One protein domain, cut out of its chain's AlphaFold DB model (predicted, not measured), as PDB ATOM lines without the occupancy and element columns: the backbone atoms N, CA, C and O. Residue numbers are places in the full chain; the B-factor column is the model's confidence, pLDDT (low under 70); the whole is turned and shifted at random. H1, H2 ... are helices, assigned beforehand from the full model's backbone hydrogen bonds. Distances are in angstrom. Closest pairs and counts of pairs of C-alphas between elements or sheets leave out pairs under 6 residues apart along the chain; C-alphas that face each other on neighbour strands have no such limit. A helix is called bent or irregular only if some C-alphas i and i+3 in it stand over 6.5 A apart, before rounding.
ATOM      1  N   GLU A 167     -37.691  40.918  21.036       44.75
ATOM      2  CA  GLU A 167     -38.659  41.652  21.873       44.75
ATOM      3  C   GLU A 167     -40.018  40.952  22.025       44.75
ATOM      4  O   GLU A 167     -40.584  40.911  23.122       44.75
ATOM      5  N   GLN A 168     -40.512  40.301  20.968       38.91
ATOM      6  CA  GLN A 168     -41.713  39.468  21.061       38.91
ATOM      7  C   GLN A 168     -41.481  38.233  21.931       38.91
ATOM      8  O   GLN A 168     -42.352  37.868  22.718       38.91
ATOM      9  N   ARG A 169     -40.280  37.642  21.886       45.59
ATOM     10  CA  ARG A 169     -39.920  36.544  22.783       45.59
ATOM     11  C   ARG A 169     -39.955  36.986  24.239       45.59
ATOM     12  O   ARG A 169     -40.492  36.249  25.047       45.59
ATOM     13  N   LYS A 170     -39.457  38.177  24.594       46.62
ATOM     14  CA  LYS A 170     -39.538  38.685  25.978       46.62
ATOM     15  C   LYS A 170     -40.987  38.833  26.454       46.62
ATOM     16  O   LYS A 170     -41.290  38.409  27.563       46.62
ATOM     17  N   ARG A 171     -41.886  39.354  25.610       46.41
ATOM     18  CA  ARG A 171     -43.317  39.493  25.946       46.41
ATOM     19  C   ARG A 171     -44.010  38.140  26.092       46.41
ATOM     20  O   ARG A 171     -44.681  37.903  27.089       46.41
ATOM     21  N   VAL A 172     -43.784  37.226  25.149       43.16
ATOM     22  CA  VAL A 172     -44.327  35.859  25.185       43.16
ATOM     23  C   VAL A 172     -43.758  35.073  26.369       43.16
ATOM     24  O   VAL A 172     -44.489  34.363  27.046       43.16
ATOM     25  N   LEU A 173     -42.472  35.233  26.681       46.09
ATOM     26  CA  LEU A 173     -41.835  34.623  27.845       46.09
ATOM     27  C   LEU A 173     -42.381  35.165  29.162       46.09
ATOM     28  O   LEU A 173     -42.598  34.369  30.067       46.09
ATOM     29  N   ASN A 174     -42.615  36.475  29.283       48.50
ATOM     30  CA  ASN A 174     -43.256  37.050  30.467       48.50
ATOM     31  C   ASN A 174     -44.673  36.503  30.634       48.50
ATOM     32  O   ASN A 174     -44.985  35.957  31.688       48.50
ATOM     33  N   TYR A 175     -45.468  36.517  29.563       46.41
ATOM     34  CA  TYR A 175     -46.844  36.027  29.593       46.41
ATOM     35  C   TYR A 175     -46.914  34.533  29.938       46.41
ATOM     36  O   TYR A 175     -47.710  34.110  30.773       46.41
ATOM     37  N   ILE A 176     -46.036  33.702  29.363       44.28
ATOM     38  CA  ILE A 176     -46.022  32.273  29.686       44.28
ATOM     39  C   ILE A 176     -45.404  32.006  31.071       44.28
ATOM     40  O   ILE A 176     -45.854  31.090  31.755       44.28
ATOM     41  N   ASN A 177     -44.419  32.783  31.537       47.91
ATOM     42  CA  ASN A 177     -43.899  32.658  32.905       47.91
ATOM     43  C   ASN A 177     -44.977  32.990  33.944       47.91
ATOM     44  O   ASN A 177     -45.127  32.236  34.905       47.91
ATOM     45  N   GLU A 178     -45.765  34.044  33.729       48.56
ATOM     46  CA  GLU A 178     -46.924  34.387  34.560       48.56
ATOM     47  C   GLU A 178     -47.975  33.266  34.538       48.56
ATOM     48  O   GLU A 178     -48.396  32.777  35.590       48.56
ATOM     49  N   LEU A 179     -48.314  32.751  33.350       43.66
ATOM     50  CA  LEU A 179     -49.273  31.652  33.181       43.66
ATOM     51  C   LEU A 179     -48.803  30.328  33.805       43.66
ATOM     52  O   LEU A 179     -49.594  29.603  34.412       43.66
ATOM     53  N   TYR A 180     -47.522  29.988  33.675       46.19
ATOM     54  CA  TYR A 180     -46.957  28.754  34.219       46.19
ATOM     55  C   TYR A 180     -46.792  28.833  35.743       46.19
ATOM     56  O   TYR A 180     -47.024  27.837  36.436       46.19
ATOM     57  N   CYS A 181     -46.442  30.006  36.281       44.94
ATOM     58  CA  CYS A 181     -46.404  30.261  37.721       44.94
ATOM     59  C   CYS A 181     -47.800  30.196  38.356       44.94
ATOM     60  O   CYS A 181     -47.929  29.620  39.434       44.94
ATOM     61  N   ALA A 182     -48.835  30.693  37.671       46.03
ATOM     62  CA  ALA A 182     -50.207  30.660  38.168       46.03
ATOM     63  C   ALA A 182     -50.883  29.281  38.019       46.03
ATOM     64  O   ALA A 182     -51.651  28.878  38.891       46.03
ATOM     65  N   LYS A 183     -50.643  28.556  36.911       48.25
ATOM     66  CA  LYS A 183     -51.474  27.398  36.518       48.25
ATOM     67  C   LYS A 183     -50.732  26.258  35.803       48.25
ATOM     68  O   LYS A 183     -51.364  25.498  35.081       48.25
ATOM     69  N   GLY A 184     -49.427  26.046  36.003       48.31
ATOM     70  CA  GLY A 184     -48.636  25.032  35.264       48.31
ATOM     71  C   GLY A 184     -49.209  23.594  35.186       48.31
ATOM     72  O   GLY A 184     -48.858  22.839  34.278       48.31
ATOM     73  N   HIS A 185     -50.131  23.214  36.079       52.81
ATOM     74  CA  HIS A 185     -50.894  21.963  35.974       52.81
ATOM     75  C   HIS A 185     -51.887  21.946  34.792       52.81
ATOM     76  O   HIS A 185     -52.015  20.918  34.134       52.81
ATOM     77  N   SER A 186     -52.550  23.067  34.475       55.78
ATOM     78  CA  SER A 186     -53.521  23.142  33.376       55.78
ATOM     79  C   SER A 186     -52.849  23.112  32.009       55.78
ATOM     80  O   SER A 186     -53.355  22.431  31.136       55.78
ATOM     81  N   ILE A 187     -51.680  23.744  31.832       59.91
ATOM     82  CA  ILE A 187     -50.922  23.692  30.563       59.91
ATOM     83  C   ILE A 187     -50.558  22.245  30.220       59.91
ATOM     84  O   ILE A 187     -50.705  21.805  29.085       59.91
ATOM     85  N   THR A 188     -50.107  21.493  31.225       57.78
ATOM     86  CA  THR A 188     -49.764  20.078  31.063       57.78
ATOM     87  C   THR A 188     -51.000  19.270  30.662       57.78
ATOM     88  O   THR A 188     -50.938  18.515  29.698       57.78
ATOM     89  N   ASN A 189     -52.132  19.488  31.340       60.53
ATOM     90  CA  ASN A 189     -53.398  18.814  31.036       60.53
ATOM     91  C   ASN A 189     -53.966  19.199  29.661       60.53
ATOM     92  O   ASN A 189     -54.432  18.321  28.951       60.53
ATOM     93  N   SER A 190     -53.870  20.464  29.249       61.66
ATOM     94  CA  SER A 190     -54.296  20.913  27.920       61.66
ATOM     95  C   SER A 190     -53.436  20.304  26.816       61.66
ATOM     96  O   SER A 190     -53.960  19.933  25.777       61.66
ATOM     97  N   LEU A 191     -52.128  20.136  27.027       58.19
ATOM     98  CA  LEU A 191     -51.264  19.453  26.058       58.19
ATOM     99  C   LEU A 191     -51.552  17.944  25.996       58.19
ATOM    100  O   LEU A 191     -51.555  17.370  24.911       58.19
ATOM    101  N   ILE A 192     -51.840  17.308  27.135       60.84
ATOM    102  CA  ILE A 192     -52.323  15.917  27.190       60.84
ATOM    103  C   ILE A 192     -53.620  15.772  26.385       60.84
ATOM    104  O   ILE A 192     -53.736  14.867  25.563       60.84
ATOM    105  N   GLU A 193     -54.571  16.677  26.611       63.34
ATOM    106  CA  GLU A 193     -55.891  16.677  25.985       63.34
ATOM    107  C   GLU A 193     -55.807  16.921  24.474       63.34
ATOM    108  O   GLU A 193     -56.330  16.128  23.696       63.34
ATOM    109  N   ILE A 194     -55.081  17.956  24.044       59.12
ATOM    110  CA  ILE A 194     -54.994  18.358  22.633       59.12
ATOM    111  C   ILE A 194     -54.331  17.285  21.777       59.12
ATOM    112  O   ILE A 194     -54.800  16.979  20.685       59.12
ATOM    113  N   PHE A 195     -53.261  16.676  22.277       56.31
ATOM    114  CA  PHE A 195     -52.561  15.640  21.529       56.31
ATOM    115  C   PHE A 195     -53.095  14.228  21.824       56.31
ATOM    116  O   PHE A 195     -52.546  13.259  21.303       56.31
ATOM    117  N   SER A 196     -54.152  14.095  22.642       62.56
ATOM    118  CA  SER A 196     -54.704  12.804  23.094       62.56
ATOM    119  C   SER A 196     -53.629  11.854  23.638       62.56
ATOM    120  O   SER A 196     -53.664  10.640  23.422       62.56
ATOM    121  N   LEU A 197     -52.628  12.416  24.312       60.53
ATOM    122  CA  LEU A 197     -51.449  11.682  24.746       60.53
ATOM    123  C   LEU A 197     -51.765  10.911  26.023       60.53
ATOM    124  O   LEU A 197     -52.448  11.407  26.921       60.53
ATOM    125  N   SER A 198     -51.258   9.685  26.135       67.12
ATOM    126  CA  SER A 198     -51.415   8.944  27.378       67.12
ATOM    127  C   SER A 198     -50.547   9.613  28.450       67.12
ATOM    128  O   SER A 198     -49.385   9.948  28.215       67.12
ATOM    129  N   ASN A 199     -51.074   9.776  29.670       60.78
ATOM    130  CA  ASN A 199     -50.313  10.314  30.812       60.78
ATOM    131  C   ASN A 199     -49.036   9.513  31.139       60.78
ATOM    132  O   ASN A 199     -48.215   9.959  31.941       60.78
ATOM    133  N   ASN A 200     -48.885   8.325  30.548       64.81
ATOM    134  CA  ASN A 200     -47.747   7.435  30.725       64.81
ATOM    135  C   ASN A 200     -46.761   7.480  29.550       64.81
ATOM    136  O   ASN A 200     -45.766   6.754  29.580       64.81
ATOM    137  N   ASP A 201     -47.008   8.302  28.529       77.50
ATOM    138  CA  ASP A 201     -46.133   8.366  27.368       77.50
ATOM    139  C   ASP A 201     -44.881   9.170  27.719       77.50
ATOM    140  O   ASP A 201     -44.872  10.402  27.759       77.50
ATOM    141  N   ASP A 202     -43.781   8.447  27.936       78.44
ATOM    142  CA  ASP A 202     -42.437   9.002  28.126       78.44
ATOM    143  C   ASP A 202     -42.075  10.015  27.011       78.44
ATOM    144  O   ASP A 202     -41.345  10.981  27.241       78.44
ATOM    145  N   MET A 203     -42.653   9.837  25.815       75.50
ATOM    146  CA  MET A 203     -42.535  10.741  24.671       75.50
ATOM    147  C   MET A 203     -43.216  12.101  24.898       75.50
ATOM    148  O   MET A 203     -42.626  13.130  24.572       75.50
ATOM    149  N   LEU A 204     -44.407  12.138  25.504       77.69
ATOM    150  CA  LEU A 204     -45.085  13.394  25.843       77.69
ATOM    151  C   LEU A 204     -44.270  14.181  26.870       77.69
ATOM    152  O   LEU A 204     -44.036  15.375  26.696       77.69
ATOM    153  N   LEU A 205     -43.825  13.510  27.938       79.31
ATOM    154  CA  LEU A 205     -43.027  14.147  28.988       79.31
ATOM    155  C   LEU A 205     -41.753  14.766  28.411       79.31
ATOM    156  O   LEU A 205     -41.365  15.865  28.806       79.31
ATOM    157  N   TYR A 206     -41.141  14.091  27.442       81.12
ATOM    158  CA  TYR A 206     -39.986  14.598  26.720       81.12
ATOM    159  C   TYR A 206     -40.295  15.827  25.862       81.12
ATOM    160  O   TYR A 206     -39.577  16.824  25.959       81.12
ATOM    161  N   ILE A 207     -41.355  15.779  25.047       83.38
ATOM    162  CA  ILE A 207     -41.774  16.904  24.197       83.38
ATOM    163  C   ILE A 207     -42.105  18.116  25.069       83.38
ATOM    164  O   ILE A 207     -41.605  19.211  24.818       83.38
ATOM    165  N   LEU A 208     -42.858  17.910  26.150       82.50
ATOM    166  CA  LEU A 208     -43.204  18.956  27.103       82.50
ATOM    167  C   LEU A 208     -41.961  19.556  27.768       82.50
ATOM    168  O   LEU A 208     -41.824  20.775  27.837       82.50
ATOM    169  N   GLN A 209     -41.029  18.721  28.238       85.12
ATOM    170  CA  GLN A 209     -39.775  19.201  28.822       85.12
ATOM    171  C   GLN A 209     -38.961  20.026  27.828       85.12
ATOM    172  O   GLN A 209     -38.440  21.073  28.210       85.12
ATOM    173  N   LYS A 210     -38.867  19.583  26.568       84.88
ATOM    174  CA  LYS A 210     -38.180  20.321  25.504       84.88
ATOM    175  C   LYS A 210     -38.853  21.652  25.206       84.88
ATOM    176  O   LYS A 210     -38.170  22.670  25.198       84.88
ATOM    177  N   PHE A 211     -40.170  21.656  25.032       85.94
ATOM    178  CA  PHE A 211     -40.945  22.871  24.796       85.94
ATOM    179  C   PHE A 211     -40.731  23.883  25.929       85.94
ATOM    180  O   PHE A 211     -40.287  25.008  25.701       85.94
ATOM    181  N   LEU A 212     -40.924  23.454  27.180       87.12
ATOM    182  CA  LEU A 212     -40.677  24.301  28.345       87.12
ATOM    183  C   LEU A 212     -39.219  24.772  28.413       87.12
ATOM    184  O   LEU A 212     -38.958  25.868  28.901       87.12
ATOM    185  N   HIS A 213     -38.258  23.963  27.964       88.69
ATOM    186  CA  HIS A 213     -36.850  24.343  27.952       88.69
ATOM    187  C   HIS A 213     -36.539  25.437  26.929       88.69
ATOM    188  O   HIS A 213     -35.922  26.436  27.294       88.69
ATOM    189  N   ILE A 214     -36.995  25.279  25.683       85.25
ATOM    190  CA  ILE A 214     -36.793  26.241  24.584       85.25
ATOM    191  C   ILE A 214     -37.343  27.622  24.966       85.25
ATOM    192  O   ILE A 214     -36.716  28.662  24.735       85.25
ATOM    193  N   HIS A 215     -38.486  27.623  25.651       82.56
ATOM    194  CA  HIS A 215     -39.102  28.825  26.190       82.56
ATOM    195  C   HIS A 215     -38.567  29.219  27.583       82.56
ATOM    196  O   HIS A 215     -39.151  30.061  28.235       82.56
ATOM    197  N   GLY A 216     -37.493  28.638  28.127       83.50
ATOM    198  CA  GLY A 216     -36.944  29.041  29.441       83.50
ATOM    199  C   GLY A 216     -37.888  28.846  30.650       83.50
ATOM    200  O   GLY A 216     -37.584  29.233  31.781       83.50
ATOM    201  N   LEU A 217     -39.029  28.198  30.444       84.25
ATOM    202  CA  LEU A 217     -40.067  27.943  31.444       84.25
ATOM    203  C   LEU A 217     -39.759  26.716  32.289       84.25
ATOM    204  O   LEU A 217     -40.310  26.553  33.380       84.25
ATOM    205  N   CYS A 218     -38.876  25.847  31.802       90.75
ATOM    206  CA  CYS A 218     -38.580  24.591  32.457       90.75
ATOM    207  C   CYS A 218     -38.100  24.783  33.906       90.75
ATOM    208  O   CYS A 218     -37.576  25.831  34.300       90.75
ATOM    209  N   LEU A 219     -38.316  23.757  34.728       89.00
ATOM    210  CA  LEU A 219     -37.711  23.646  36.051       89.00
ATOM    211  C   LEU A 219     -36.591  22.620  35.946       89.00
ATOM    212  O   LEU A 219     -36.880  21.477  35.596       89.00
ATOM    213  N   PRO A 220     -35.333  22.994  36.202       92.06
ATOM    214  CA  PRO A 220     -34.208  22.107  35.983       92.06
ATOM    215  C   PRO A 220     -34.152  21.080  37.108       92.06
ATOM    216  O   PRO A 220     -34.330  21.404  38.285       92.06
ATOM    217  N   CYS A 221     -33.894  19.823  36.764       92.06
ATOM    218  CA  CYS A 221     -33.757  18.773  37.758       92.06
ATOM    219  C   CYS A 221     -32.487  18.982  38.583       92.06
ATOM    220  O   CYS A 221     -31.377  18.845  38.074       92.06
ATOM    221  N   TYR A 222     -32.637  19.229  39.887       88.94
ATOM    222  CA  TYR A 222     -31.490  19.407  40.784       88.94
ATOM    223  C   TYR A 222     -30.570  18.173  40.853       88.94
ATOM    224  O   TYR A 222     -29.396  18.299  41.187       88.94
ATOM    225  N   LYS A 223     -31.091  16.980  40.519       90.62
ATOM    226  CA  LYS A 223     -30.322  15.726  40.467       90.62
ATOM    227  C   LYS A 223     -29.626  15.482  39.125       90.62
ATOM    228  O   LYS A 223     -28.794  14.588  39.046       90.62
ATOM    229  N   HIS A 224     -29.963  16.220  38.066       87.06
ATOM    230  CA  HIS A 224     -29.472  15.924  36.714       87.06
ATOM    231  C   HIS A 224     -27.957  16.133  36.564       87.06
ATOM    232  O   HIS A 224     -27.303  15.338  35.901       87.06
ATOM    233  N   GLY A 225     -27.383  17.131  37.244       76.75
ATOM    234  CA  GLY A 225     -25.938  17.400  37.210       76.75
ATOM    235  C   GLY A 225     -25.089  16.628  38.221       76.75
ATOM    236  O   GLY A 225     -23.868  16.773  38.236       76.75
ATOM    237  N   ASN A 226     -25.697  15.814  39.087       80.56
ATOM    238  CA  ASN A 226     -24.953  15.128  40.136       80.56
ATOM    239  C   ASN A 226     -24.400  13.789  39.626       80.56
ATOM    240  O   ASN A 226     -25.143  12.818  39.510       80.56
ATOM    241  N   LYS A 227     -23.080  13.712  39.398       77.12
ATOM    242  CA  LYS A 227     -22.390  12.476  38.974       77.12
ATOM    243  C   LYS A 227     -22.604  11.297  39.934       77.12
ATOM    244  O   LYS A 227     -22.608  10.156  39.491       77.12
ATOM    245  N   LYS A 228     -22.770  11.558  41.239       77.56
ATOM    246  CA  LYS A 228     -22.935  10.512  42.266       77.56
ATOM    247  C   LYS A 228     -24.387  10.055  42.404       77.56
ATOM    248  O   LYS A 228     -24.638   8.873  42.591       77.56
ATOM    249  N   ASN A 229     -25.332  10.990  42.286       73.31
ATOM    250  CA  ASN A 229     -26.763  10.751  42.495       73.31
ATOM    251  C   ASN A 229     -27.580  11.295  41.320       73.31
ATOM    252  O   ASN A 229     -28.437  12.167  41.511       73.31
ATOM    253  N   GLY A 230     -27.286  10.800  40.116       83.19
ATOM    254  CA  GLY A 230     -28.034  11.151  38.916       83.19
ATOM    255  C   GLY A 230     -29.539  10.967  39.122       83.19
ATOM    256  O   GLY A 230     -30.003  10.220  39.988       83.19
ATOM    257  N   CYS A 231     -30.346  11.686  38.352       90.56
ATOM    258  CA  CYS A 231     -31.789  11.534  38.454       90.56
ATOM    259  C   CYS A 231     -32.233  10.149  37.946       90.56
ATOM    260  O   CYS A 231     -32.343   9.938  36.740       90.56
ATOM    261  N   ASN A 232     -32.574   9.239  38.864       89.81
ATOM    262  CA  ASN A 232     -33.051   7.881  38.547       89.81
ATOM    263  C   ASN A 232     -34.330   7.842  37.693       89.81
ATOM    264  O   ASN A 232     -34.683   6.792  37.168       89.81
ATOM    265  N   LEU A 233     -35.050   8.963  37.580       87.31
ATOM    266  CA  LEU A 233     -36.269   9.041  36.781       87.31
ATOM    267  C   LEU A 233     -35.983   9.269  35.290       87.31
ATOM    268  O   LEU A 233     -36.885   9.072  34.488       87.31
ATOM    269  N   SER A 234     -34.758   9.644  34.897       86.12
ATOM    270  CA  SER A 234     -34.413   9.918  33.491       86.12
ATOM    271  C   SER A 234     -35.481  10.804  32.813       86.12
ATOM    272  O   SER A 234     -35.862  11.825  33.384       86.12
ATOM    273  N   ILE A 235     -36.006  10.408  31.653       81.25
ATOM    274  CA  ILE A 235     -37.069  11.091  30.901       81.25
ATOM    275  C   ILE A 235     -38.389  11.237  31.681       81.25
ATOM    276  O   ILE A 235     -39.124  12.199  31.477       81.25
ATOM    277  N   ARG A 236     -38.649  10.344  32.649       84.75
ATOM    278  CA  ARG A 236     -39.808  10.399  33.562       84.75
ATOM    279  C   ARG A 236     -39.648  11.424  34.670       84.75
ATOM    280  O   ARG A 236     -40.568  11.627  35.467       84.75
ATOM    281  N   CYS A 237     -38.477  12.044  34.796       89.56
ATOM    282  CA  CYS A 237     -38.328  13.142  35.729       89.56
ATOM    283  C   CYS A 237     -39.256  14.264  35.290       89.56
ATOM    284  O   CYS A 237     -39.167  14.724  34.167       89.56
ATOM    285  N   LYS A 238     -40.111  14.772  36.176       86.25
ATOM    286  CA  LYS A 238     -40.960  15.929  35.846       86.25
ATOM    287  C   LYS A 238     -40.148  17.206  35.593       86.25
ATOM    288  O   LYS A 238     -40.713  18.230  35.224       86.25
ATOM    289  N   TRP A 239     -38.856  17.187  35.918       90.56
ATOM    290  CA  TRP A 239     -37.963  18.334  35.854       90.56
ATOM    291  C   TRP A 239     -36.983  18.130  34.702       90.56
ATOM    292  O   TRP A 239     -36.551  17.018  34.413       90.56
ATOM    293  N   CYS A 240     -36.624  19.227  34.058       92.69
ATOM    294  CA  CYS A 240     -35.844  19.250  32.839       92.69
ATOM    295  C   CYS A 240     -34.421  18.723  33.043       92.69
ATOM    296  O   CYS A 240     -33.713  19.117  33.975       92.69
ATOM    297  N   HIS A 241     -34.015  17.846  32.128       92.50
ATOM    298  CA  HIS A 241     -32.696  17.221  32.029       92.50
ATOM    299  C   HIS A 241     -31.897  17.762  30.834       92.50
ATOM    300  O   HIS A 241     -31.126  17.042  30.205       92.50
ATOM    301  N   HIS A 242     -32.128  19.015  30.446       92.50
ATOM    302  CA  HIS A 242     -31.384  19.597  29.340       92.50
ATOM    303  C   HIS A 242     -29.928  19.872  29.740       92.50
ATOM    304  O   HIS A 242     -29.655  20.381  30.829       92.50
ATOM    305  N   TYR A 243     -28.992  19.570  28.840       90.81
ATOM    306  CA  TYR A 243     -27.550  19.658  29.093       90.81
ATOM    307  C   TYR A 243     -27.078  21.086  29.407       90.81
ATOM    308  O   TYR A 243     -26.079  21.274  30.096       90.81
ATOM    309  N   THR A 244     -27.812  22.109  28.961       90.62
ATOM    310  CA  THR A 244     -27.532  23.521  29.288       90.62
ATOM    311  C   THR A 244     -27.619  23.805  30.790       90.62
ATOM    312  O   THR A 244     -27.000  24.754  31.269       90.62
ATOM    313  N   HIS A 245     -28.318  22.956  31.550       90.56
ATOM    314  CA  HIS A 245     -28.371  22.998  33.011       90.56
ATOM    315  C   HIS A 245     -27.133  22.373  33.680       90.56
ATOM    316  O   HIS A 245     -26.966  22.496  34.886       90.56
ATOM    317  N   LEU A 246     -26.242  21.701  32.948       89.38
ATOM    318  CA  LEU A 246     -25.028  21.110  33.529       89.38
ATOM    319  C   LEU A 246     -23.908  22.138  33.732       89.38
ATOM    320  O   LEU A 246     -23.010  21.921  34.544       89.38
ATOM    321  N   ASN A 247     -23.958  23.264  33.021       89.19
ATOM    322  CA  ASN A 247     -22.950  24.310  33.127       89.19
ATOM    323  C   ASN A 247     -23.178  25.158  34.392       89.19
ATOM    324  O   ASN A 247     -24.108  25.961  34.422       89.19
ATOM    325  N   LYS A 248     -22.304  25.030  35.403       88.38
ATOM    326  CA  LYS A 248     -22.338  25.813  36.662       88.38
ATOM    327  C   LYS A 248     -22.327  27.332  36.442       88.38
ATOM    328  O   LYS A 248     -22.917  28.089  37.219       88.38
ATOM    329  N   ASN A 249     -21.693  27.784  35.364       86.44
ATOM    330  CA  ASN A 249     -21.572  29.203  35.044       86.44
ATOM    331  C   ASN A 249     -22.822  29.744  34.339       86.44
ATOM    332  O   ASN A 249     -23.082  30.941  34.407       86.44
ATOM    333  N   SER A 250     -23.640  28.873  33.743       87.12
ATOM    334  CA  SER A 250     -24.900  29.263  33.112       87.12
ATOM    335  C   SER A 250     -25.893  29.802  34.143       87.12
ATOM    336  O   SER A 250     -26.049  29.238  35.228       87.12
ATOM    337  N   SER A 251     -26.631  30.854  33.790       85.38
ATOM    338  CA  SER A 251     -27.791  31.323  34.564       85.38
ATOM    339  C   SER A 251     -28.886  30.254  34.671       85.38
ATOM    340  O   SER A 251     -29.662  30.248  35.624       85.38
ATOM    341  N   LEU A 252     -28.897  29.296  33.737       86.44
ATOM    342  CA  LEU A 252     -29.816  28.162  33.715       86.44
ATOM    343  C   LEU A 252     -29.366  27.000  34.614       86.44
ATOM    344  O   LEU A 252     -30.038  25.967  34.643       86.44
ATOM    345  N   TYR A 253     -28.242  27.114  35.330       88.44
ATOM    346  CA  TYR A 253     -27.797  26.075  36.259       88.44
ATOM    347  C   TYR A 253     -28.866  25.816  37.343       88.44
ATOM    348  O   TYR A 253     -29.457  26.781  37.839       88.44
ATOM    349  N   PRO A 254     -29.135  24.557  37.755       89.38
ATOM    350  CA  PRO A 254     -30.292  24.235  38.568       89.38
ATOM    351  C   PRO A 254     -30.412  25.036  39.854       89.38
ATOM    352  O   PRO A 254     -31.503  25.505  40.158       89.38
ATOM    353  N   SER A 255     -29.319  25.233  40.596       85.06
ATOM    354  CA  SER A 255     -29.376  26.008  41.840       85.06
ATOM    355  C   SER A 255     -29.719  27.477  41.582       85.06
ATOM    356  O   SER A 255     -30.585  28.008  42.271       85.06
ATOM    357  N   LYS A 256     -29.127  28.098  40.552       87.69
ATOM    358  CA  LYS A 256     -29.381  29.493  40.154       87.69
ATOM    359  C   LYS A 256     -30.817  29.689  39.673       87.69
ATOM    360  O   LYS A 256     -31.521  30.567  40.157       87.69
ATOM    361  N   MET A 257     -31.290  28.825  38.780       87.94
ATOM    362  CA  MET A 257     -32.621  28.969  38.194       87.94
ATOM    363  C   MET A 257     -33.742  28.596  39.174       87.94
ATOM    364  O   MET A 257     -34.796  29.230  39.178       87.94
ATOM    365  N   LEU A 258     -33.527  27.599  40.039       87.56
ATOM    366  CA  LEU A 258     -34.467  27.311  41.126       87.56
ATOM    367  C   LEU A 258     -34.487  28.442  42.155       87.56
ATOM    368  O   LEU A 258     -35.551  28.718  42.702       87.56
ATOM    369  N   HIS A 259     -33.344  29.082  42.415       88.50
ATOM    370  CA  HIS A 259     -33.270  30.235  43.304       88.50
ATOM    371  C   HIS A 259     -34.058  31.416  42.740       88.50
ATOM    372  O   HIS A 259     -34.971  31.880  43.412       88.50
ATOM    373  N   PHE A 260     -33.813  31.788  41.480       85.81
ATOM    374  CA  PHE A 260     -34.547  32.847  40.781       85.81
ATOM    375  C   PHE A 260     -36.069  32.624  40.781       85.81
ATOM    376  O   PHE A 260     -36.845  33.555  40.942       85.81
ATOM    377  N   LYS A 261     -36.518  31.369  40.648       83.38
ATOM    378  CA  LYS A 261     -37.947  31.007  40.685       83.38
ATOM    379  C   LYS A 261     -38.510  30.818  42.103       83.38
ATOM    380  O   LYS A 261     -39.613  30.290  42.228       83.38
ATOM    381  N   ASN A 262     -37.761  31.147  43.159       83.62
ATOM    382  CA  ASN A 262     -38.133  30.926  44.566       83.62
ATOM    383  C   ASN A 262     -38.539  29.470  44.890       83.62
ATOM    384  O   ASN A 262     -39.342  29.201  45.779       83.62
ATOM    385  N   LYS A 263     -37.976  28.500  44.158       85.38
ATOM    386  CA  LYS A 263     -38.228  27.051  44.300       85.38
ATOM    387  C   LYS A 263     -36.997  26.281  44.771       85.38
ATOM    388  O   LYS A 263     -36.995  25.046  44.782       85.38
ATOM    389  N   CYS A 264     -35.921  26.977  45.120       89.75
ATOM    390  CA  CYS A 264     -34.714  26.333  45.597       89.75
ATOM    391  C   CYS A 264     -34.914  25.727  46.987       89.75
ATOM    392  O   CYS A 264     -35.585  26.286  47.850       89.75
ATOM    393  N   LYS A 265     -34.272  24.584  47.224       88.88
ATOM    394  CA  LYS A 265     -34.153  24.021  48.568       88.88
ATOM    395  C   LYS A 265     -32.925  24.616  49.234       88.88
ATOM    396  O   LYS A 265     -31.832  24.514  48.681       88.88
TER     397      LYS A 265
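AT A GLANCE: This is residues 167 to 265 of the 798 residues of the protein "Centrosomal protein CEP120, putative (CEP120)" of Plasmodium ovale wallikeri (UniProt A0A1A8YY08). A sharply bent helix, H1, and a shorter helix, H2, make one half of the model; the other half is mostly loop, where a long link, residues 215 to 242, swings out and folds back before the small helices H3 and H4. The halves are loosely built: the two arms of H1 meet at a corner, H2 is near the second arm, and no helix touches another. The printed part has 99 residues with four named helices, H1 H2 H3 H4 along the chain, and no named strand; its class is all helix. It is compact, with a radius of gyration of the C-alphas of 13.8 A and spans of 38 by 35 by 22 A.

IN THESE COORDINATES: Find C-alpha 168 at (-41.713, 39.468, 21.061), where H1, residues 168 to 194, begins. By its hydrogen bonds it was assigned as one helix, but it is bent: C-alphas 182 and 185 are 9.0 A apart. Arm H1a, residues 168 to 182, is 21.0 A long; arm H1b, residues 185 to 194, is 14.4 A. H2, residues 202 to 214, runs 18.5 A from C-alpha 202 at (-42.437, 9.002, 28.126). H3, residues 243 to 246, is 5.3 A long, and H4, residues 254 to 260, is 9.9 A, ending at C-alpha 260 at (-34.547, 32.847, 40.781).

HOW THE PARTS SIT: H1a and H1b are close but not clearly touching, with C-alphas of Tyr 180 and Ile 187 closest at 7.4 A; they are only just about perpendicular, at 71 degrees. H1b and H2 are close but not clearly touching, with C-alphas of Thr 188 and Leu 208 closest at 7.7 A, at a steep tilt of 60 degrees, opposite ways. H3 and H4 are close but not clearly touching, with C-alphas of His 245 and Pro 254 closest at 6.0 A. H2 is apart from H3 and H4. In H1a, H1b, H2 and H4 every O i to N i+4 pair is within hydrogen-bond range; H3 is too short for such a pair.

THE WHOLE: The C-alphas farthest apart, those of Gln 168 and Lys 228, are 40.5 A apart. The printed part has no cut. The link from H2 to H3, 28 residues, is long. Mean pLDDT of the printed part is 74.4; look for values under 70 at residues 167 to 200.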